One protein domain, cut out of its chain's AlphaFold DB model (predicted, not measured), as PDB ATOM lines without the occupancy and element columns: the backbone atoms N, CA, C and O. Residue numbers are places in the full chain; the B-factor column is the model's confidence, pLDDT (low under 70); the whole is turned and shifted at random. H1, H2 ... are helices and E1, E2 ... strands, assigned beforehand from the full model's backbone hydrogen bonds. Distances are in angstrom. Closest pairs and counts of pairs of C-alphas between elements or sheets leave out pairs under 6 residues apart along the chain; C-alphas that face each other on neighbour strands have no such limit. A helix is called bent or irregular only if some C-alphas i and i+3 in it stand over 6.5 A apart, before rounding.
ATOM      1  N   THR A  82      -9.606  29.868  86.725       76.88
ATOM      2  CA  THR A  82     -10.273  30.956  87.437       76.88
ATOM      3  C   THR A  82      -9.570  32.265  87.159       76.88
ATOM      4  O   THR A  82      -8.345  32.316  87.064       76.88
ATOM      5  N   MET A  83     -10.326  33.341  87.003       83.12
ATOM      6  CA  MET A  83      -9.722  34.637  86.732       83.12
ATOM      7  C   MET A  83      -9.368  35.385  88.029       83.12
ATOM      8  O   MET A  83     -10.176  35.479  88.955       83.12
ATOM      9  N   VAL A  84      -8.155  35.937  88.081       85.94
ATOM     10  CA  VAL A  84      -7.541  36.570  89.257       85.94
ATOM     11  C   VAL A  84      -6.948  37.943  88.933       85.94
ATOM     12  O   VAL A  84      -6.558  38.234  87.795       85.94
ATOM     13  N   TYR A  85      -6.854  38.778  89.963       88.69
ATOM     14  CA  TYR A  85      -6.133  40.046  89.970       88.69
ATOM     15  C   TYR A  85      -4.823  39.908  90.744       88.69
ATOM     16  O   TYR A  85      -4.710  39.077  91.642       88.69
ATOM     17  N   ALA A  86      -3.845  40.738  90.394       87.62
ATOM     18  CA  ALA A  86      -2.616  40.909  91.157       87.62
ATOM     19  C   ALA A  86      -2.822  42.008  92.206       87.62
ATOM     20  O   ALA A  86      -3.177  43.125  91.834       87.62
ATOM     21  N   TYR A  87      -2.567  41.719  93.479       89.06
ATOM     22  CA  TYR A  87      -2.674  42.678  94.579       89.06
ATOM     23  C   TYR A  87      -1.334  42.912  95.264       89.06
ATOM     24  O   TYR A  87      -0.527  41.995  95.408       89.06
ATOM     25  N   ASP A  88      -1.128  44.138  95.724       87.12
ATOM     26  CA  ASP A  88      -0.077  44.508  96.657       87.12
ATOM     27  C   ASP A  88      -0.692  44.837  98.017       87.12
ATOM     28  O   ASP A  88      -1.746  45.469  98.093       87.12
ATOM     29  N   VAL A  89      -0.019  44.416  99.088       86.94
ATOM     30  CA  VAL A  89      -0.395  44.743 100.467       86.94
ATOM     31  C   VAL A  89       0.645  45.701 101.032       86.94
ATOM     32  O   VAL A  89       1.846  45.426 100.978       86.94
ATOM     33  N   PHE A  90       0.182  46.824 101.566       86.56
ATOM     34  CA  PHE A  90       0.996  47.880 102.145       86.56
ATOM     35  C   PHE A  90       0.614  48.118 103.603       86.56
ATOM     36  O   PHE A  90      -0.563  48.086 103.962       86.56
ATOM     37  N   LEU A  91       1.619  48.406 104.423       86.50
ATOM     38  CA  LEU A  91       1.465  48.991 105.745       86.50
ATOM     39  C   LEU A  91       1.840  50.470 105.655       86.50
ATOM     40  O   LEU A  91       3.013  50.808 105.502       86.50
ATOM     41  N   ASP A  92       0.840  51.338 105.726       86.75
ATOM     42  CA  ASP A  92       0.993  52.787 105.724       86.75
ATOM     43  C   ASP A  92       1.054  53.284 107.177       86.75
ATOM     44  O   ASP A  92       0.088  53.184 107.942       86.75
ATOM     45  N   VAL A  93       2.209  53.822 107.567       83.50
ATOM     46  CA  VAL A  93       2.499  54.265 108.935       83.50
ATOM     47  C   VAL A  93       2.670  55.784 108.954       83.50
ATOM     48  O   VAL A  93       3.495  56.281 108.186       83.50
ATOM     49  N   PRO A  94       1.951  56.535 109.806       84.44
ATOM     50  CA  PRO A  94       2.191  57.969 109.974       84.44
ATOM     51  C   PRO A  94       3.661  58.273 110.318       84.44
ATOM     52  O   PRO A  94       4.287  57.533 111.081       84.44
ATOM     53  N   GLU A  95       4.248  59.334 109.757       79.12
ATOM     54  CA  GLU A  95       5.685  59.638 109.923       79.12
ATOM     55  C   GLU A  95       6.125  59.871 111.380       79.12
ATOM     56  O   GLU A  95       7.271  59.583 111.739       79.12
ATOM     57  N   ASP A  96       5.231  60.383 112.221       74.69
ATOM     58  CA  ASP A  96       5.439  60.578 113.656       74.69
ATOM     59  C   ASP A  96       5.576  59.245 114.403       74.69
ATOM     60  O   ASP A  96       6.411  59.130 115.299       74.69
ATOM     61  N   VAL A  97       4.836  58.222 113.971       72.62
ATOM     62  CA  VAL A  97       4.869  56.874 114.552       72.62
ATOM     63  C   VAL A  97       5.962  56.005 113.905       72.62
ATOM     64  O   VAL A  97       6.534  55.132 114.552       72.62
ATOM     65  N   PHE A  98       6.336  56.271 112.648       72.56
ATOM     66  CA  PHE A  98       7.368  55.512 111.927       72.56
ATOM     67  C   PHE A  98       8.760  55.605 112.573       72.56
ATOM     68  O   PHE A  98       9.565  54.687 112.437       72.56
ATOM     69  N   LYS A  99       9.055  56.682 113.314       70.19
ATOM     70  CA  LYS A  99      10.325  56.833 114.055       70.19
ATOM     71  C   LYS A  99      10.521  55.775 115.146       70.19
ATOM     72  O   LYS A  99      11.654  55.538 115.547       70.19
ATOM     73  N   GLU A 100       9.439  55.154 115.606       68.38
ATOM     74  CA  GLU A 100       9.440  54.095 116.618       68.38
ATOM     75  C   GLU A 100       9.504  52.686 115.995       68.38
ATOM     76  O   GLU A 100       9.476  51.684 116.708       68.38
ATOM     77  N   TYR A 101       9.583  52.582 114.662       66.00
ATOM     78  CA  TYR A 101       9.704  51.303 113.970       66.00
ATOM     79  C   TYR A 101      11.019  50.608 114.351       66.00
ATOM     80  O   TYR A 101      12.105  51.138 114.111       66.00
ATOM     81  N   GLY A 102      10.920  49.416 114.948       61.91
ATOM     82  CA  GLY A 102      12.056  48.684 115.520       61.91
ATOM     83  C   GLY A 102      12.124  48.722 117.051       61.91
ATOM     84  O   GLY A 102      12.849  47.916 117.629       61.91
ATOM     85  N   ASP A 103      11.336  49.578 117.714       69.81
ATOM     86  CA  ASP A 103      11.071  49.469 119.152       69.81
ATOM     87  C   ASP A 103      10.028  48.353 119.389       69.81
ATOM     88  O   ASP A 103       8.922  48.437 118.838       69.81
ATOM     89  N   PRO A 104      10.332  47.306 120.186       63.69
ATOM     90  CA  PRO A 104       9.396  46.221 120.497       63.69
ATOM     91  C   PRO A 104       8.101  46.679 121.181       63.69
ATOM     92  O   PRO A 104       7.100  45.969 121.135       63.69
ATOM     93  N   SER A 105       8.117  47.849 121.826       63.84
ATOM     94  CA  SER A 105       6.959  48.431 122.508       63.84
ATOM     95  C   SER A 105       6.070  49.281 121.591       63.84
ATOM     96  O   SER A 105       4.963  49.657 121.985       63.84
ATOM     97  N   SER A 106       6.512  49.558 120.356       71.06
ATOM     98  CA  SER A 106       5.748  50.372 119.412       71.06
ATOM     99  C   SER A 106       4.576  49.592 118.797       71.06
ATOM    100  O   SER A 106       4.765  48.471 118.306       71.06
ATOM    101  N   PRO A 107       3.376  50.204 118.705       67.12
ATOM    102  CA  PRO A 107       2.232  49.628 118.001       67.12
ATOM    103  C   PRO A 107       2.534  49.227 116.551       67.12
ATOM    104  O   PRO A 107       1.984  48.250 116.049       67.12
ATOM    105  N   VAL A 108       3.443  49.941 115.877       71.56
ATOM    106  CA  VAL A 108       3.809  49.672 114.477       71.56
ATOM    107  C   VAL A 108       4.591  48.370 114.352       71.56
ATOM    108  O   VAL A 108       4.305  47.570 113.464       71.56
ATOM    109  N   THR A 109       5.546  48.138 115.257       72.62
ATOM    110  CA  THR A 109       6.336  46.902 115.300       72.62
ATOM    111  C   THR A 109       5.431  45.707 115.594       72.62
ATOM    112  O   THR A 109       5.559  44.673 114.943       72.62
ATOM    113  N   GLY A 110       4.455  45.865 116.497       72.88
ATOM    114  CA  GLY A 110       3.455  44.835 116.793       72.88
ATOM    115  C   GLY A 110       2.545  44.498 115.603       72.88
ATOM    116  O   GLY A 110       2.313  43.323 115.328       72.88
ATOM    117  N   VAL A 111       2.073  45.506 114.858       76.88
ATOM    118  CA  VAL A 111       1.249  45.293 113.651       76.88
ATOM    119  C   VAL A 111       2.058  44.663 112.520       76.88
ATOM    120  O   VAL A 111       1.603  43.696 111.913       76.88
ATOM    121  N   ALA A 112       3.269  45.156 112.258       73.56
ATOM    122  CA  ALA A 112       4.149  44.586 111.242       73.56
ATOM    123  C   ALA A 112       4.534  43.132 111.563       73.56
ATOM    124  O   ALA A 112       4.513  42.293 110.666       73.56
ATOM    125  N   ALA A 113       4.823  42.823 112.833       72.44
ATOM    126  CA  ALA A 113       5.122  41.468 113.288       72.44
ATOM    127  C   ALA A 113       3.914  40.535 113.143       72.44
ATOM    128  O   ALA A 113       4.061  39.473 112.553       72.44
ATOM    129  N   ALA A 114       2.718  40.946 113.579       75.62
ATOM    130  CA  ALA A 114       1.508  40.129 113.448       75.62
ATOM    131  C   ALA A 114       1.130  39.856 111.981       75.62
ATOM    132  O   ALA A 114       0.652  38.773 111.650       75.62
ATOM    133  N   LEU A 115       1.352  40.826 111.087       74.81
ATOM    134  CA  LEU A 115       1.136  40.646 109.650       74.81
ATOM    135  C   LEU A 115       2.201  39.744 109.024       74.81
ATOM    136  O   LEU A 115       1.861  38.883 108.218       74.81
ATOM    137  N   ALA A 116       3.472  39.910 109.393       71.25
ATOM    138  CA  ALA A 116       4.552  39.049 108.922       71.25
ATOM    139  C   ALA A 116       4.378  37.604 109.413       71.25
ATOM    140  O   ALA A 116       4.543  36.683 108.621       71.25
ATOM    141  N   GLU A 117       3.993  37.415 110.675       70.25
ATOM    142  CA  GLU A 117       3.697  36.114 111.277       70.25
ATOM    143  C   GLU A 117       2.463  35.481 110.639       70.25
ATOM    144  O   GLU A 117       2.539  34.335 110.232       70.25
ATOM    145  N   GLY A 118       1.365  36.217 110.433       68.50
ATOM    146  CA  GLY A 118       0.181  35.678 109.752       68.50
ATOM    147  C   GLY A 118       0.452  35.265 108.300       68.50
ATOM    148  O   GLY A 118       0.006  34.206 107.861       68.50
ATOM    149  N   LEU A 119       1.230  36.060 107.556       67.12
ATOM    150  CA  LEU A 119       1.648  35.716 106.190       67.12
ATOM    151  C   LEU A 119       2.638  34.535 106.166       67.12
ATOM    152  O   LEU A 119       2.578  33.715 105.248       67.12
ATOM    153  N   ALA A 120       3.513  34.420 107.173       64.50
ATOM    154  CA  ALA A 120       4.468  33.321 107.322       64.50
ATOM    155  C   ALA A 120       3.817  32.016 107.819       64.50
ATOM    156  O   ALA A 120       4.122  30.956 107.291       64.50
ATOM    157  N   GLU A 121       2.866  32.072 108.752       63.19
ATOM    158  CA  GLU A 121       2.082  30.927 109.240       63.19
ATOM    159  C   GLU A 121       1.314  30.288 108.075       63.19
ATOM    160  O   GLU A 121       1.315  29.072 107.886       63.19
ATOM    161  N   VAL A 122       0.729  31.126 107.219       58.56
ATOM    162  CA  VAL A 122       0.103  30.705 105.964       58.56
ATOM    163  C   VAL A 122       1.109  30.060 104.995       58.56
ATOM    164  O   VAL A 122       0.747  29.148 104.250       58.56
ATOM    165  N   ALA A 123       2.368  30.507 104.999       54.66
ATOM    166  CA  ALA A 123       3.441  29.943 104.184       54.66
ATOM    167  C   ALA A 123       3.991  28.608 104.719       54.66
ATOM    168  O   ALA A 123       4.366  27.753 103.917       54.66
ATOM    169  N   GLU A 124       4.022  28.416 106.040       50.59
ATOM    170  CA  GLU A 124       4.543  27.215 106.703       50.59
ATOM    171  C   GLU A 124       3.509  26.091 106.813       50.59
ATOM    172  O   GLU A 124       3.877  24.918 106.755       50.59
ATOM    173  N   LEU A 125       2.219  26.421 106.947       50.56
ATOM    174  CA  LEU A 125       1.211  25.423 107.298       50.56
ATOM    175  C   LEU A 125       0.966  24.371 106.223       50.56
ATOM    176  O   LEU A 125       0.668  23.250 106.607       50.56
ATOM    177  N   GLY A 126       1.045  24.667 104.919       46.78
ATOM    178  CA  GLY A 126       0.840  23.682 103.833       46.78
ATOM    179  C   GLY A 126      -0.486  22.882 103.852       46.78
ATOM    180  O   GLY A 126      -0.804  22.184 102.890       46.78
ATOM    181  N   GLU A 127      -1.287  22.992 104.909       37.81
ATOM    182  CA  GLU A 127      -2.518  22.279 105.179       37.81
ATOM    183  C   GLU A 127      -3.696  23.194 104.879       37.81
ATOM    184  O   GLU A 127      -3.783  24.349 105.301       37.81
ATOM    185  N   VAL A 128      -4.633  22.646 104.112       43.66
ATOM    186  CA  VAL A 128      -5.924  23.264 103.849       43.66
ATOM    187  C   VAL A 128      -6.647  23.407 105.189       43.66
ATOM    188  O   VAL A 128      -7.107  22.410 105.745       43.66
ATOM    189  N   LYS A 129      -6.813  24.631 105.707       37.59
ATOM    190  CA  LYS A 129      -7.889  24.872 106.679       37.59
ATOM    191  C   LYS A 129      -9.198  24.444 105.991       37.59
ATOM    192  O   LYS A 129      -9.475  24.834 104.858       37.59
ATOM    193  N   TYR A 130      -9.976  23.563 106.615       36.34
ATOM    194  CA  TYR A 130     -11.261  23.127 106.058       36.34
ATOM    195  C   TYR A 130     -12.194  24.342 105.906       36.34
ATOM    196  O   TYR A 130     -12.380  25.092 106.859       36.34
ATOM    197  N   GLY A 131     -12.780  24.536 104.716       37.28
ATOM    198  CA  GLY A 131     -13.742  25.615 104.427       37.28
ATOM    199  C   GLY A 131     -13.332  26.593 103.320       37.28
ATOM    200  O   GLY A 131     -14.147  27.410 102.895       37.28
ATOM    201  N   PHE A 132     -12.106  26.504 102.805       37.81
ATOM    202  CA  PHE A 132     -11.644  27.349 101.707       37.81
ATOM    203  C   PHE A 132     -11.960  26.712 100.352       37.81
ATOM    204  O   PHE A 132     -11.668  25.544 100.109       37.81
ATOM    205  N   SER A 133     -12.545  27.493  99.441       38.09
ATOM    206  CA  SER A 133     -12.781  27.043  98.067       38.09
ATOM    207  C   SER A 133     -11.497  27.065  97.219       38.09
ATOM    208  O   SER A 133     -11.452  26.399  96.190       38.09
ATOM    209  N   HIS A 134     -10.434  27.756  97.640       39.88
ATOM    210  CA  HIS A 134      -9.158  27.867  96.914       39.88
ATOM    211  C   HIS A 134      -7.978  27.661  97.866       39.88
ATOM    212  O   HIS A 134      -8.084  28.074  99.023       39.88
ATOM    213  N   PRO A 135      -6.865  27.057  97.421       44.47
ATOM    214  CA  PRO A 135      -5.691  26.896  98.263       44.47
ATOM    215  C   PRO A 135      -5.013  28.241  98.529       44.47
ATOM    216  O   PRO A 135      -5.000  29.141  97.687       44.47
ATOM    217  N   VAL A 136      -4.431  28.351  99.717       51.31
ATOM    218  CA  VAL A 136      -3.635  29.500 100.134       51.31
ATOM    219  C   VAL A 136      -2.171  29.210  99.793       51.31
ATOM    220  O   VAL A 136      -1.665  28.136 100.110       51.31
ATOM    221  N   VAL A 137      -1.510  30.128  99.086       53.12
ATOM    222  CA  VAL A 137      -0.107  29.969  98.649       53.12
ATOM    223  C   VAL A 137       0.833  30.772  99.546       53.12
ATOM    224  O   VAL A 137       0.472  31.898  99.880       53.12
ATOM    225  N   PRO A 138       2.037  30.259  99.875       52.31
ATOM    226  CA  PRO A 138       3.054  30.992 100.623       52.31
ATOM    227  C   PRO A 138       3.301  32.403 100.086       52.31
ATOM    228  O   PRO A 138       3.693  32.585  98.931       52.31
ATOM    229  N   VAL A 139       3.100  33.407 100.939       57.28
ATOM    230  CA  VAL A 139       3.454  34.800 100.656       57.28
ATOM    231  C   VAL A 139       4.655  35.145 101.522       57.28
ATOM    232  O   VAL A 139       4.559  35.161 102.744       57.28
ATOM    233  N   LEU A 140       5.799  35.413 100.891       58.69
ATOM    234  CA  LEU A 140       7.001  35.822 101.615       58.69
ATOM    235  C   LEU A 140       6.970  37.332 101.881       58.69
ATOM    236  O   LEU A 140       6.913  38.104 100.906       58.69
ATOM    237  N   PRO A 141       7.043  37.759 103.157       58.03
ATOM    238  CA  PRO A 141       7.039  39.170 103.487       58.03
ATOM    239  C   PRO A 141       8.340  39.863 103.064       58.03
ATOM    240  O   PRO A 141       9.432  39.384 103.366       58.03
ATOM    241  N   ASP A 142       8.234  41.004 102.373       61.41
ATOM    242  CA  ASP A 142       9.388  41.816 101.940       61.41
ATOM    243  C   ASP A 142       9.436  43.175 102.645       61.41
ATOM    244  O   ASP A 142       9.139  44.217 102.070       61.41
ATOM    245  N   LEU A 143       9.868  43.179 103.905       62.28
ATOM    246  CA  LEU A 143       9.936  44.386 104.740       62.28
ATOM    247  C   LEU A 143      11.057  45.377 104.346       62.28
ATOM    248  O   LEU A 143      11.365  46.287 105.114       62.28
ATOM    249  N   LYS A 144      11.708  45.215 103.184       57.69
ATOM    250  CA  LYS A 144      12.885  46.012 102.787       57.69
ATOM    251  C   LYS A 144      12.567  47.207 101.887       57.69
ATOM    252  O   LYS A 144      13.469  47.992 101.597       57.69
ATOM    253  N   THR A 145      11.315  47.380 101.454       63.00
ATOM    254  CA  THR A 145      10.912  48.481 100.561       63.00
ATOM    255  C   THR A 145      10.022  49.496 101.279       63.00
ATOM    256  O   THR A 145       8.860  49.227 101.581       63.00
ATOM    257  N   VAL A 146      10.577  50.685 101.548       70.25
ATOM    258  CA  VAL A 146       9.861  51.820 102.153       70.25
ATOM    259  C   VAL A 146       9.737  52.945 101.131       70.25
ATOM    260  O   VAL A 146      10.733  53.402 100.571       70.25
ATOM    261  N   THR A 147       8.514  53.409 100.910       76.44
ATOM    262  CA  THR A 147       8.189  54.546 100.036       76.44
ATOM    263  C   THR A 147       7.486  55.629 100.848       76.44
ATOM    264  O   THR A 147       6.640  55.307 101.676       76.44
ATOM    265  N   LYS A 148       7.849  56.904 100.651       75.25
ATOM    266  CA  LYS A 148       7.289  58.039 101.408       75.25
ATOM    267  C   LYS A 148       6.246  58.781 100.582       75.25
ATOM    268  O   LYS A 148       6.571  59.219  99.478       75.25
ATOM    269  N   HIS A 149       5.044  58.957 101.125       72.00
ATOM    270  CA  HIS A 149       3.940  59.667 100.474       72.00
ATOM    271  C   HIS A 149       3.060  60.382 101.516       72.00
ATOM    272  O   HIS A 149       2.672  59.765 102.499       72.00
ATOM    273  N   ASP A 150       2.752  61.669 101.300       58.44
ATOM    274  CA  ASP A 150       1.772  62.489 102.045       58.44
ATOM    275  C   ASP A 150       1.637  62.196 103.555       58.44
ATOM    276  O   ASP A 150       0.566  61.847 104.045       58.44
ATOM    277  N   GLY A 151       2.729  62.348 104.314       74.00
ATOM    278  CA  GLY A 151       2.726  62.183 105.778       74.00
ATOM    279  C   GLY A 151       2.727  60.731 106.275       74.00
ATOM    280  O   GLY A 151       2.670  60.507 107.485       74.00
ATOM    281  N   TYR A 152       2.842  59.756 105.367       80.88
ATOM    282  CA  TYR A 152       2.974  58.332 105.666       80.88
ATOM    283  C   TYR A 152       4.252  57.730 105.060       80.88
ATOM    284  O   TYR A 152       4.677  58.038 103.942       80.88
ATOM    285  N   SER A 153       4.831  56.789 105.798       82.94
ATOM    286  CA  SER A 153       5.807  55.820 105.310       82.94
ATOM    287  C   SER A 153       5.080  54.516 104.974       82.94
ATOM    288  O   SER A 153       4.566  53.839 105.863       82.94
ATOM    289  N   SER A 154       5.044  54.162 103.691       83.62
ATOM    290  CA  SER A 154       4.422  52.939 103.179       83.62
ATOM    291  C   SER A 154       5.453  51.826 103.039       83.62
ATOM    292  O   SER A 154       6.413  51.959 102.275       83.62
ATOM    293  N   ILE A 155       5.231  50.715 103.735       80.44
ATOM    294  CA  ILE A 155       6.027  49.489 103.638       80.44
ATOM    295  C   ILE A 155       5.246  48.490 102.789       80.44
ATOM    296  O   ILE A 155       4.115  48.149 103.133       80.44
ATOM    297  N   ARG A 156       5.816  47.992 101.688       81.50
ATOM    298  CA  ARG A 156       5.192  46.876 100.963       81.50
ATOM    299  C   ARG A 156       5.451  45.591 101.743       81.50
ATOM    300  O   ARG A 156       6.587  45.290 102.062       81.50
ATOM    301  N   LEU A 157       4.408  44.827 102.037       76.25
ATOM    302  CA  LEU A 157       4.518  43.618 102.852       76.25
ATOM    303  C   LEU A 157       4.742  42.349 102.030       76.25
ATOM    304  O   LEU A 157       4.861  41.288 102.616       76.25
ATOM    305  N   VAL A 158       4.788  42.422 100.698       73.19
ATOM    306  CA  VAL A 158       4.872  41.253  99.809       73.19
ATOM    307  C   VAL A 158       5.955  41.435  98.744       73.19
ATOM    308  O   VAL A 158       6.029  42.474  98.088       73.19
ATOM    309  N   SER A 159       6.793  40.411  98.555       69.06
ATOM    310  CA  SER A 159       7.875  40.400  97.549       69.06
ATOM    311  C   SER A 159       7.358  40.383  96.100       69.06
ATOM    312  O   SER A 159       7.971  40.944  95.190       69.06
ATOM    313  N   GLY A 160       6.198  39.763  95.877       72.94
ATOM    314  CA  GLY A 160       5.508  39.662  94.592       72.94
ATOM    315  C   GLY A 160       4.013  39.961  94.735       72.94
ATOM    316  O   GLY A 160       3.520  40.073  95.855       72.94
ATOM    317  N   PRO A 161       3.279  40.111  93.617       77.69
ATOM    318  CA  PRO A 161       1.848  40.346  93.699       77.69
ATOM    319  C   PRO A 161       1.141  39.099  94.243       77.69
ATOM    320  O   PRO A 161       1.402  37.985  93.786       77.69
ATOM    321  N   VAL A 162       0.207  39.298  95.167       80.50
ATOM    322  CA  VAL A 162      -0.692  38.246  95.646       80.50
ATOM    323  C   VAL A 162      -1.819  38.094  94.632       80.50
ATOM    324  O   VAL A 162      -2.581  39.029  94.384       80.50
ATOM    325  N   TRP A 163      -1.914  36.924  94.009       81.81
ATOM    326  CA  TRP A 163      -2.956  36.637  93.031       81.81
ATOM    327  C   TRP A 163      -4.227  36.154  93.733       81.81
ATOM    328  O   TRP A 163      -4.228  35.089  94.344       81.81
ATOM    329  N   ALA A 164      -5.318  36.913  93.625       80.75
ATOM    330  CA  ALA A 164      -6.597  36.563  94.243       80.75
ATOM    331  C   ALA A 164      -7.790  36.945  93.355       80.75
ATOM    332  O   ALA A 164      -7.708  37.848  92.519       80.75
ATOM    333  N   ARG A 165      -8.928  36.264  93.540       80.19
ATOM    334  CA  ARG A 165     -10.188  36.569  92.832       80.19
ATOM    335  C   ARG A 165     -10.739  37.952  93.184       80.19
ATOM    336  O   ARG A 165     -11.309  38.621  92.328       80.19
ATOM    337  N   GLY A 166     -10.529  38.369  94.426       84.44
ATOM    338  CA  GLY A 166     -11.012  39.611  95.012       84.44
ATOM    339  C   GLY A 166     -10.245  39.923  96.297       84.44
ATOM    340  O   GLY A 166      -9.497  39.076  96.797       84.44
ATOM    341  N   ILE A 167     -10.397  41.150  96.794       86.12
ATOM    342  CA  ILE A 167      -9.731  41.606  98.021       86.12
ATOM    343  C   ILE A 167     -10.326  40.917  99.256       86.12
ATOM    344  O   ILE A 167      -9.593  40.565 100.174       86.12
ATOM    345  N   ASP A 168     -11.626  40.644  99.243       81.69
ATOM    346  CA  ASP A 168     -12.347  39.835 100.229       81.69
ATOM    347  C   ASP A 168     -11.708  38.449 100.424       81.69
ATOM    348  O   ASP A 168     -11.379  38.065 101.547       81.69
ATOM    349  N   TYR A 169     -11.440  37.736  99.327       78.38
ATOM    350  CA  TYR A 169     -10.757  36.440  99.363       78.38
ATOM    351  C   TYR A 169      -9.321  36.560  99.869       78.38
ATOM    352  O   TYR A 169      -8.852  35.679 100.583       78.38
ATOM    353  N   LEU A 170      -8.612  37.635  99.513       82.75
ATOM    354  CA  LEU A 170      -7.261  37.876 100.016       82.75
ATOM    355  C   LEU A 170      -7.283  38.074 101.536       82.75
ATOM    356  O   LEU A 170      -6.513  37.436 102.245       82.75
ATOM    357  N   VAL A 171      -8.183  38.915 102.046       83.69
ATOM    358  CA  VAL A 171      -8.300  39.189 103.483       83.69
ATOM    359  C   VAL A 171      -8.633  37.913 104.249       83.69
ATOM    360  O   VAL A 171      -7.929  37.588 105.203       83.69
ATOM    361  N   TYR A 172      -9.635  37.161 103.792       80.50
ATOM    362  CA  TYR A 172     -10.039  35.896 104.406       80.50
ATOM    363  C   TYR A 172      -8.889  34.874 104.433       80.50
ATOM    364  O   TYR A 172      -8.610  34.261 105.458       80.50
ATOM    365  N   ASN A 173      -8.160  34.734 103.322       71.00
ATOM    366  CA  ASN A 173      -7.103  33.730 103.200       71.00
ATOM    367  C   ASN A 173      -5.805  34.101 103.930       71.00
ATOM    368  O   ASN A 173      -5.104  33.206 104.396       71.00
ATOM    369  N   TYR A 174      -5.458  35.391 103.984       74.75
ATOM    370  CA  TYR A 174      -4.111  35.839 104.356       74.75
ATOM    371  C   TYR A 174      -4.055  36.756 105.577       74.75
ATOM    372  O   TYR A 174      -3.023  36.807 106.241       74.75
ATOM    373  N   LEU A 175      -5.119  37.504 105.875       81.38
ATOM    374  CA  LEU A 175      -5.079  38.581 106.872       81.38
ATOM    375  C   LEU A 175      -6.011  38.349 108.064       81.38
ATOM    376  O   LEU A 175      -5.756  38.896 109.131       81.38
ATOM    377  N   GLU A 176      -7.045  37.514 107.934       82.94
ATOM    378  CA  GLU A 176      -8.017  37.262 109.006       82.94
ATOM    379  C   GLU A 176      -7.356  36.709 110.282       82.94
ATOM    380  O   GLU A 176      -7.662  37.156 111.389       82.94
ATOM    381  N   GLY A 177      -6.382  35.802 110.137       79.12
ATOM    382  CA  GLY A 177      -5.598  35.283 111.263       79.12
ATOM    383  C   GLY A 177      -4.829  36.384 112.002       79.12
ATOM    384  O   GLY A 177      -4.925  36.491 113.230       79.12
ATOM    385  N   ALA A 178      -4.142  37.251 111.250       81.44
ATOM    386  CA  ALA A 178      -3.408  38.392 111.792       81.44
ATOM    387  C   ALA A 178      -4.351  39.408 112.459       81.44
ATOM    388  O   ALA A 178      -4.071  39.885 113.558       81.44
ATOM    389  N   PHE A 179      -5.507  39.693 111.853       87.38
ATOM    390  CA  PHE A 179      -6.521  40.579 112.431       87.38
ATOM    391  C   PHE A 179      -7.049  40.027 113.758       87.38
ATOM    392  O   PHE A 179      -7.128  40.767 114.738       87.38
ATOM    393  N   GLY A 180      -7.323  38.721 113.829       84.00
ATOM    394  CA  GLY A 180      -7.726  38.063 115.069       84.00
ATOM    395  C   GLY A 180      -6.646  38.114 116.157       84.00
ATOM    396  O   GLY A 180      -6.962  38.323 117.330       84.00
ATOM    397  N   ALA A 181      -5.368  37.952 115.798       81.38
ATOM    398  CA  ALA A 181      -4.249  38.068 116.738       81.38
ATOM    399  C   ALA A 181      -4.090  39.500 117.281       81.38
ATOM    400  O   ALA A 181      -3.907  39.694 118.489       81.38
ATOM    401  N   LEU A 182      -4.244  40.504 116.414       83.81
ATOM    402  CA  LEU A 182      -4.225  41.919 116.783       83.81
ATOM    403  C   LEU A 182      -5.385  42.273 117.720       83.81
ATOM    404  O   LEU A 182      -5.164  42.880 118.768       83.81
ATOM    405  N   GLN A 183      -6.599  41.813 117.419       86.94
ATOM    406  CA  GLN A 183      -7.766  42.024 118.279       86.94
ATOM    407  C   GLN A 183      -7.589  41.402 119.670       86.94
ATOM    408  O   GLN A 183      -7.850  42.065 120.674       86.94
ATOM    409  N   ARG A 184      -7.065  40.169 119.763       84.62
ATOM    410  CA  ARG A 184      -6.736  39.536 121.058       84.62
ATOM    411  C   ARG A 184      -5.674  40.304 121.849       84.62
ATOM    412  O   ARG A 184      -5.688  40.275 123.074       84.62
ATOM    413  N   SER A 185      -4.789  41.013 121.152       81.62
ATOM    414  CA  SER A 185      -3.726  41.839 121.735       81.62
ATOM    415  C   SER A 185      -4.175  43.275 122.063       81.62
ATOM    416  O   SER A 185      -3.338  44.123 122.392       81.62
ATOM    417  N   GLY A 186      -5.481  43.563 121.973       82.81
ATOM    418  CA  GLY A 186      -6.087  44.843 122.351       82.81
ATOM    419  C   GLY A 186      -6.119  45.908 121.250       82.81
ATOM    420  O   GLY A 186      -6.326  47.075 121.568       82.81
ATOM    421  N   TYR A 187      -5.900  45.545 119.982       86.38
ATOM    422  CA  TYR A 187      -6.033  46.468 118.846       86.38
ATOM    423  C   TYR A 187      -7.460  46.464 118.281       86.38
ATOM    424  O   TYR A 187      -8.114  45.424 118.212       86.38
ATOM    425  N   THR A 188      -7.927  47.610 117.788       88.06
ATOM    426  CA  THR A 188      -9.165  47.706 117.002       88.06
ATOM    427  C   THR A 188      -8.841  47.701 115.514       88.06
ATOM    428  O   THR A 188      -8.048  48.527 115.072       88.06
ATOM    429  N   VAL A 189      -9.470  46.810 114.741       90.06
ATOM    430  CA  VAL A 189      -9.356  46.745 113.273       90.06
ATOM    431  C   VAL A 189     -10.684  47.191 112.665       90.06
ATOM    432  O   VAL A 189     -11.717  46.594 112.970       90.06
ATOM    433  N   SER A 190     -10.673  48.225 111.825       90.06
ATOM    434  CA  SER A 190     -11.875  48.771 111.182       90.06
ATOM    435  C   SER A 190     -11.659  49.005 109.688       90.06
ATOM    436  O   SER A 190     -10.567  49.360 109.257       90.06
ATOM    437  N   LEU A 191     -12.693  48.767 108.882       91.06
ATOM    438  CA  LEU A 191     -12.678  49.045 107.446       91.06
ATOM    439  C   LEU A 191     -12.978  50.532 107.221       91.06
ATOM    440  O   LEU A 191     -14.028  51.009 107.645       91.06
ATOM    441  N   VAL A 192     -12.071  51.248 106.558       90.62
ATOM    442  CA  VAL A 192     -12.168  52.707 106.353       90.62
ATOM    443  C   VAL A 192     -12.478  53.063 104.903       90.62
ATOM    444  O   VAL A 192     -13.163  54.046 104.635       90.62
ATOM    445  N   GLU A 193     -12.002  52.257 103.957       90.88
ATOM    446  CA  GLU A 193     -12.217  52.470 102.528       90.88
ATOM    447  C   GLU A 193     -12.428  51.124 101.830       90.88
ATOM    448  O   GLU A 193     -11.615  50.218 101.999       90.88
ATOM    449  N   ASP A 194     -13.481  51.007 101.019       90.06
ATOM    450  CA  ASP A 194     -13.721  49.853 100.148       90.06
ATOM    451  C   ASP A 194     -14.110  50.320  98.740       90.06
ATOM    452  O   ASP A 194     -15.197  50.849  98.507       90.06
ATOM    453  N   GLN A 195     -13.185  50.138  97.803       89.56
ATOM    454  CA  GLN A 195     -13.340  50.360  96.368       89.56
ATOM    455  C   GLN A 195     -13.013  49.065  95.606       89.56
ATOM    456  O   GLN A 195     -12.297  49.069  94.601       89.56
ATOM    457  N   SER A 196     -13.468  47.919  96.116       84.69
ATOM    458  CA  SER A 196     -13.218  46.614  95.498       84.69
ATOM    459  C   SER A 196     -13.710  46.553  94.039       84.69
ATOM    460  O   SER A 196     -14.804  47.033  93.735       84.69
ATOM    461  N   PRO A 197     -12.943  45.942  93.109       83.50
ATOM    462  CA  PRO A 197     -11.721  45.157  93.311       83.50
ATOM    463  C   PRO A 197     -10.421  45.981  93.234       83.50
ATOM    464  O   PRO A 197      -9.354  45.398  93.089       83.50
ATOM    465  N   ASP A 198     -10.470  47.313  93.241       88.62
ATOM    466  CA  ASP A 198      -9.285  48.138  92.986       88.62
ATOM    467  C   ASP A 198      -8.496  48.458  94.261       88.62
ATOM    468  O   ASP A 198      -7.264  48.399  94.241       88.62
ATOM    469  N   ARG A 199      -9.175  48.769  95.372       92.31
ATOM    470  CA  ARG A 199      -8.508  49.188  96.615       92.31
ATOM    471  C   ARG A 199      -9.367  48.974  97.858       92.31
ATOM    472  O   ARG A 199     -10.561  49.237  97.825       92.31
ATOM    473  N   VAL A 200      -8.742  48.577  98.965       93.88
ATOM    474  CA  VAL A 200      -9.352  48.528 100.307       93.88
ATOM    475  C   VAL A 200      -8.347  49.019 101.347       93.88
ATOM    476  O   VAL A 200      -7.156  48.719 101.238       93.88
ATOM    477  N   VAL A 201      -8.808  49.751 102.364       91.94
ATOM    478  CA  VAL A 201      -7.977  50.220 103.484       91.94
ATOM    479  C   VAL A 201      -8.619  49.862 104.821       91.94
ATOM    480  O   VAL A 201      -9.751  50.256 105.108       91.94
ATOM    481  N   TYR A 202      -7.855  49.166 105.657       91.88
ATOM    482  CA  TYR A 202      -8.177  48.906 107.056       91.88
ATOM    483  C   TYR A 202      -7.352  49.817 107.959       91.88
ATOM    484  O   TYR A 202      -6.166  50.022 107.718       91.88
ATOM    485  N   GLU A 203      -7.955  50.331 109.021       90.62
ATOM    486  CA  GLU A 203      -7.264  51.052 110.083       90.62
ATOM    487  C   GLU A 203      -7.149  50.165 111.320       90.62
ATOM    488  O   GLU A 203      -8.130  49.566 111.770       90.62
ATOM    489  N   VAL A 204      -5.930  50.079 111.847       88.62
ATOM    490  CA  VAL A 204      -5.582  49.325 113.048       88.62
ATOM    491  C   VAL A 204      -5.094  50.308 114.103       88.62
ATOM    492  O   VAL A 204      -4.078  50.971 113.900       88.62
ATOM    493  N   ALA A 205      -5.803  50.402 115.226       84.94
ATOM    494  CA  ALA A 205      -5.523  51.385 116.271       84.94
ATOM    495  C   ALA A 205      -5.361  50.751 117.659       84.94
ATOM    496  O   ALA A 205      -6.009  49.751 117.977       84.94
ATOM    497  N   LYS A 206      -4.487  51.346 118.479       81.75
ATOM    498  CA  LYS A 206      -4.280  51.016 119.896       81.75
ATOM    499  C   LYS A 206      -3.683  52.219 120.629       81.75
ATOM    500  O   LYS A 206      -2.754  52.841 120.124       81.75
ATOM    501  N   ASP A 207      -4.230  52.545 121.803       67.12
ATOM    502  CA  ASP A 207      -3.719  53.577 122.719       67.12
ATOM    503  C   ASP A 207      -3.349  54.908 122.014       67.12
ATOM    504  O   ASP A 207      -2.230  55.408 122.113       67.12
ATOM    505  N   VAL A 208      -4.322  55.484 121.283       67.12
ATOM    506  CA  VAL A 208      -4.277  56.762 120.520       67.12
ATOM    507  C   VAL A 208      -3.484  56.727 119.199       67.12
ATOM    508  O   VAL A 208      -3.633  57.621 118.370       67.12
ATOM    509  N   LYS A 209      -2.700  55.678 118.935       74.56
ATOM    510  CA  LYS A 209      -1.933  55.518 117.688       74.56
ATOM    511  C   LYS A 209      -2.683  54.629 116.690       74.56
ATOM    512  O   LYS A 209      -3.261  53.615 117.079       74.56
ATOM    513  N   ALA A 210      -2.643  54.987 115.404       82.00
ATOM    514  CA  ALA A 210      -3.286  54.237 114.324       82.00
ATOM    515  C   ALA A 210      -2.350  54.045 113.122       82.00
ATOM    516  O   ALA A 210      -1.589  54.941 112.756       82.00
ATOM    517  N   VAL A 211      -2.430  52.874 112.496       86.25
ATOM    518  CA  VAL A 211      -1.751  52.534 111.237       86.25
ATOM    519  C   VAL A 211      -2.763  52.013 110.227       86.25
ATOM    520  O   VAL A 211      -3.842  51.551 110.600       86.25
ATOM    521  N   ARG A 212      -2.425  52.076 108.938       89.75
ATOM    522  CA  ARG A 212      -3.319  51.641 107.863       89.75
ATOM    523  C   ARG A 212      -2.743  50.456 107.106       89.75
ATOM    524  O   ARG A 212      -1.574  50.445 106.746       89.75
ATOM    525  N   ILE A 213      -3.584  49.469 106.836       88.88
ATOM    526  CA  ILE A 213      -3.283  48.340 105.963       88.88
ATOM    527  C   ILE A 213      -4.032  48.584 104.661       88.88
ATOM    528  O   ILE A 213      -5.261  48.529 104.628       88.88
ATOM    529  N   ARG A 214      -3.292  48.874 103.592       90.75
ATOM    530  CA  ARG A 214      -3.845  49.169 102.270       90.75
ATOM    531  C   ARG A 214      -3.586  48.007 101.323       90.75
ATOM    532  O   ARG A 214      -2.448  47.593 101.135       90.75
ATOM    533  N   ILE A 215      -4.645  47.514 100.697       91.50
ATOM    534  CA  ILE A 215      -4.591  46.494  99.650       91.50
ATOM    535  C   ILE A 215      -4.943  47.186  98.341       91.50
ATOM    536  O   ILE A 215      -5.994  47.819  98.246       91.50
ATOM    537  N   GLU A 216      -4.074  47.086  97.341       90.69
ATOM    538  CA  GLU A 216      -4.253  47.778  96.065       90.69
ATOM    539  C   GLU A 216      -3.995  46.848  94.884       90.69
ATOM    540  O   GLU A 216      -3.035  46.073  94.864       90.69
ATOM    541  N   LYS A 217      -4.860  46.927  93.873       91.06
ATOM    542  CA  LYS A 217      -4.712  46.168  92.637       91.06
ATOM    543  C   LYS A 217      -3.522  46.686  91.834       91.06
ATOM    544  O   LYS A 217      -3.501  47.824  91.367       91.06
ATOM    545  N   ARG A 218      -2.557  45.811  91.568       87.50
ATOM    546  CA  ARG A 218      -1.397  46.107  90.729       87.50
ATOM    547  C   ARG A 218      -1.814  46.210  89.259       87.50
ATOM    548  O   ARG A 218      -2.314  45.253  88.665       87.50
ATOM    549  N   ASN A 219      -1.540  47.354  88.637       84.56
ATOM    550  CA  ASN A 219      -1.696  47.513  87.193       84.56
ATOM    551  C   ASN A 219      -0.483  46.924  86.459       84.56
ATOM    552  O   ASN A 219       0.641  47.400  86.600       84.56
ATOM    553  N   MET A 220      -0.719  45.901  85.637       81.00
ATOM    554  CA  MET A 220       0.334  45.234  84.864       81.00
ATOM    555  C   MET A 220       0.746  46.019  83.605       81.00
ATOM    556  O   MET A 220       1.634  45.579  82.878       81.00
ATOM    557  N   ASN A 221       0.113  47.171  83.334       80.50
ATOM    558  CA  ASN A 221       0.409  48.081  82.220       80.50
ATOM    559  C   ASN A 221       0.379  47.409  80.839       80.50
ATOM    560  O   ASN A 221       1.194  47.696  79.962       80.50
ATOM    561  N   ILE A 222      -0.592  46.515  80.628       78.06
ATOM    562  CA  ILE A 222      -0.763  45.790  79.366       78.06
ATOM    563  C   ILE A 222      -1.845  46.493  78.532       78.06
ATOM    564  O   ILE A 222      -3.015  46.449  78.918       78.06
ATOM    565  N   PRO A 223      -1.517  47.111  77.376       73.44
ATOM    566  CA  PRO A 223      -2.463  47.945  76.620       73.44
ATOM    567  C   PRO A 223      -3.759  47.232  76.217       73.44
ATOM    568  O   PRO A 223      -4.823  47.849  76.147       73.44
ATOM    569  N   VAL A 224      -3.670  45.924  75.963       71.62
ATOM    570  CA  VAL A 224      -4.807  45.074  75.585       71.62
ATOM    571  C   VAL A 224      -5.583  44.516  76.786       71.62
ATOM    572  O   VAL A 224      -6.737  44.135  76.613       71.62
ATOM    573  N   ASN A 225      -5.010  44.525  77.998       78.94
ATOM    574  CA  ASN A 225      -5.657  44.096  79.245       78.94
ATOM    575  C   ASN A 225      -5.810  45.268  80.218       78.94
ATOM    576  O   ASN A 225      -5.169  45.320  81.268       78.94
ATOM    577  N   LYS A 226      -6.702  46.207  79.897       78.75
ATOM    578  CA  LYS A 226      -6.960  47.373  80.762       78.75
ATOM    579  C   LYS A 226      -7.442  46.993  82.170       78.75
ATOM    580  O   LYS A 226      -7.284  47.780  83.094       78.75
ATOM    581  N   LYS A 227      -8.025  45.800  82.336       81.56
ATOM    582  CA  LYS A 227      -8.532  45.304  83.624       81.56
ATOM    583  C   LYS A 227      -7.438  44.722  84.524       81.56
ATOM    584  O   LYS A 227      -7.694  44.559  85.713       81.56
ATOM    585  N   SER A 228      -6.255  44.408  83.980       85.31
ATOM    586  CA  SER A 228      -5.214  43.613  84.655       85.31
ATOM    587  C   SER A 228      -5.769  42.316  85.265       85.31
ATOM    588  O   SER A 228      -5.475  41.973  86.406       85.31
ATOM    589  N   TYR A 229      -6.599  41.609  84.492       85.69
ATOM    590  CA  TYR A 229      -7.305  40.398  84.915       85.69
ATOM    591  C   TYR A 229      -6.805  39.185  84.132       85.69
ATOM    592  O   TYR A 229      -6.787  39.224  82.898       85.69
ATOM    593  N   PHE A 230      -6.373  38.126  84.814       83.00
ATOM    594  CA  PHE A 230      -5.634  37.024  84.188       83.00
ATOM    595  C   PHE A 230      -6.129  35.652  84.654       83.00
ATOM    596  O   PHE A 230      -6.602  35.541  85.781       83.00
ATOM    597  N   PRO A 231      -6.022  34.603  83.822       75.50
ATOM    598  CA  PRO A 231      -6.371  33.253  84.240       75.50
ATOM    599  C   PRO A 231      -5.288  32.646  85.137       75.50
ATOM    600  O   PRO A 231      -4.106  32.668  84.798       75.50
ATOM    601  N   SER A 232      -5.719  32.064  86.248       77.06
ATOM    602  CA  SER A 232      -4.973  31.140  87.099       77.06
ATOM    603  C   SER A 232      -5.536  29.734  86.902       77.06
ATOM    604  O   SER A 232      -6.745  29.580  86.715       77.06
ATOM    605  N   VAL A 233      -4.683  28.713  86.955       70.38
ATOM    606  CA  VAL A 233      -5.089  27.304  86.833       70.38
ATOM    607  C   VAL A 233      -4.878  26.607  88.171       70.38
ATOM    608  O   VAL A 233      -3.784  26.651  88.718       70.38
ATOM    609  N   ASP A 234      -5.908  25.952  88.689       65.38
ATOM    610  CA  ASP A 234      -5.840  25.077  89.859       65.38
ATOM    611  C   ASP A 234      -6.007  23.617  89.403       65.38
ATOM    612  O   ASP A 234      -7.122  23.163  89.137       65.38
ATOM    613  N   TYR A 235      -4.904  22.864  89.303       54.78
ATOM    614  CA  TYR A 235      -4.951  21.434  88.979       54.78
ATOM    615  C   TYR A 235      -5.467  20.563  90.127       54.78
ATOM    616  O   TYR A 235      -5.891  19.440  89.885       54.78
TER     617      TYR A 235
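AT A GLANCE: This is residues 82 to 235 of the 674 residues of an uncharacterized protein of Nitrososphaeria archaeon (UniProt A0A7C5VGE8). What does the model look like? A strongly twisted sheet is built along one long strand, E1, with the meander E5 E6 E7, each strand the antiparallel neighbour of the one before, along one side and the small hairpin E2 E3 on the other. The bent helix H3 packs on one face, and H2 packs on its arm H3b and only grazes the sheet, while residues 221 to 226 stick out. What is it made of? The printed part has 154 residues with named elements in the order E1 H1 H2 E2 E3 E4 H3 E5 E6 E7 E8, class mixed, and its branched sheet is antiparallel. It is compact, with a radius of gyration of the C-alphas of 15.6 A and spans of 44 by 38 by 26 A.

HOW THE PARTS SIT: What stands beside the longest strand? E1, residues 82 to 94, has E3, residues 152 to 156, and E4, residues 162 to 164, on one side, and E7, residues 209 to 217, and E8, residues 229 to 234, on the other side. Within hydrogen-bond range are N 91 and O 155 at 2.8 A, N 85 and O 164 at 2.9 A, N 88 and O 216 at 2.8 A, and N 84 and O 230 at 2.8 A. How does the sheet go on? E2, residues 146 to 149, forms a hairpin with E3, with N 147 and O 154 at 2.9 A. E6, residues 199 to 206, forms hairpins with E7, with N 200 and O 215 at 2.9 A, and with E5, residues 188 to 195, with N 190 and O 203 at 2.9 A. Which helices are on one face? H3, residues 167 to 184, was assigned as one helix by its hydrogen bonds but is bent, with C-alphas 174 and 177 7.1 A apart; its arms H3a, residues 167 to 174, and H3b, residues 177 to 184, are about perpendicular at 79 degrees. H3b lies over E5 at a height over the sheet of 9.4 A, on a local plane fitted to only just enough C-alphas, 6; H1, residues 95 to 98, is on the same face as both arms, over none of the strands. How do the helices meet? H2, residues 107 to 125, touches H3b with residues 111 to 118 alone, opposite ways at a steep tilt of 41 degrees, the closest C-alphas being those of Gly 118 and Ala 178, 4.9 A apart. It only just touches H3a, with 3 pairs of C-alphas within 8 A, the closest those of Leu 119 and Tyr 174 at 6.0 A. Every O i to N i+4 pair is within hydrogen-bond range in H2, H3a and H3b, and H1 is too short for one.

IN THESE COORDINATES: Where does E1 begin? Its C-alpha 82 is at (-10.273, 30.956, 87.437), and it is 37.3 A long from first to last C-alpha. Where are H2 and E8? H2, 26.5 A long, begins at C-alpha 107 at (2.232, 49.628, 118.001), and E8 ends at C-alpha 234 at (-5.840, 25.077, 89.859).

THE WHOLE: How large is it, and is it cut? The two C-alphas farthest apart, those of Ser 105 and Val 224, are 48.5 A apart, and the printed part has no cut. Which links are long, and where is confidence low? The links H2 to E2, 20 residues, and E7 to E8, 11 residues, are long. The mean pLDDT of the printed part is 74.9, with 41 residues under 70, among them residues 118 to 145.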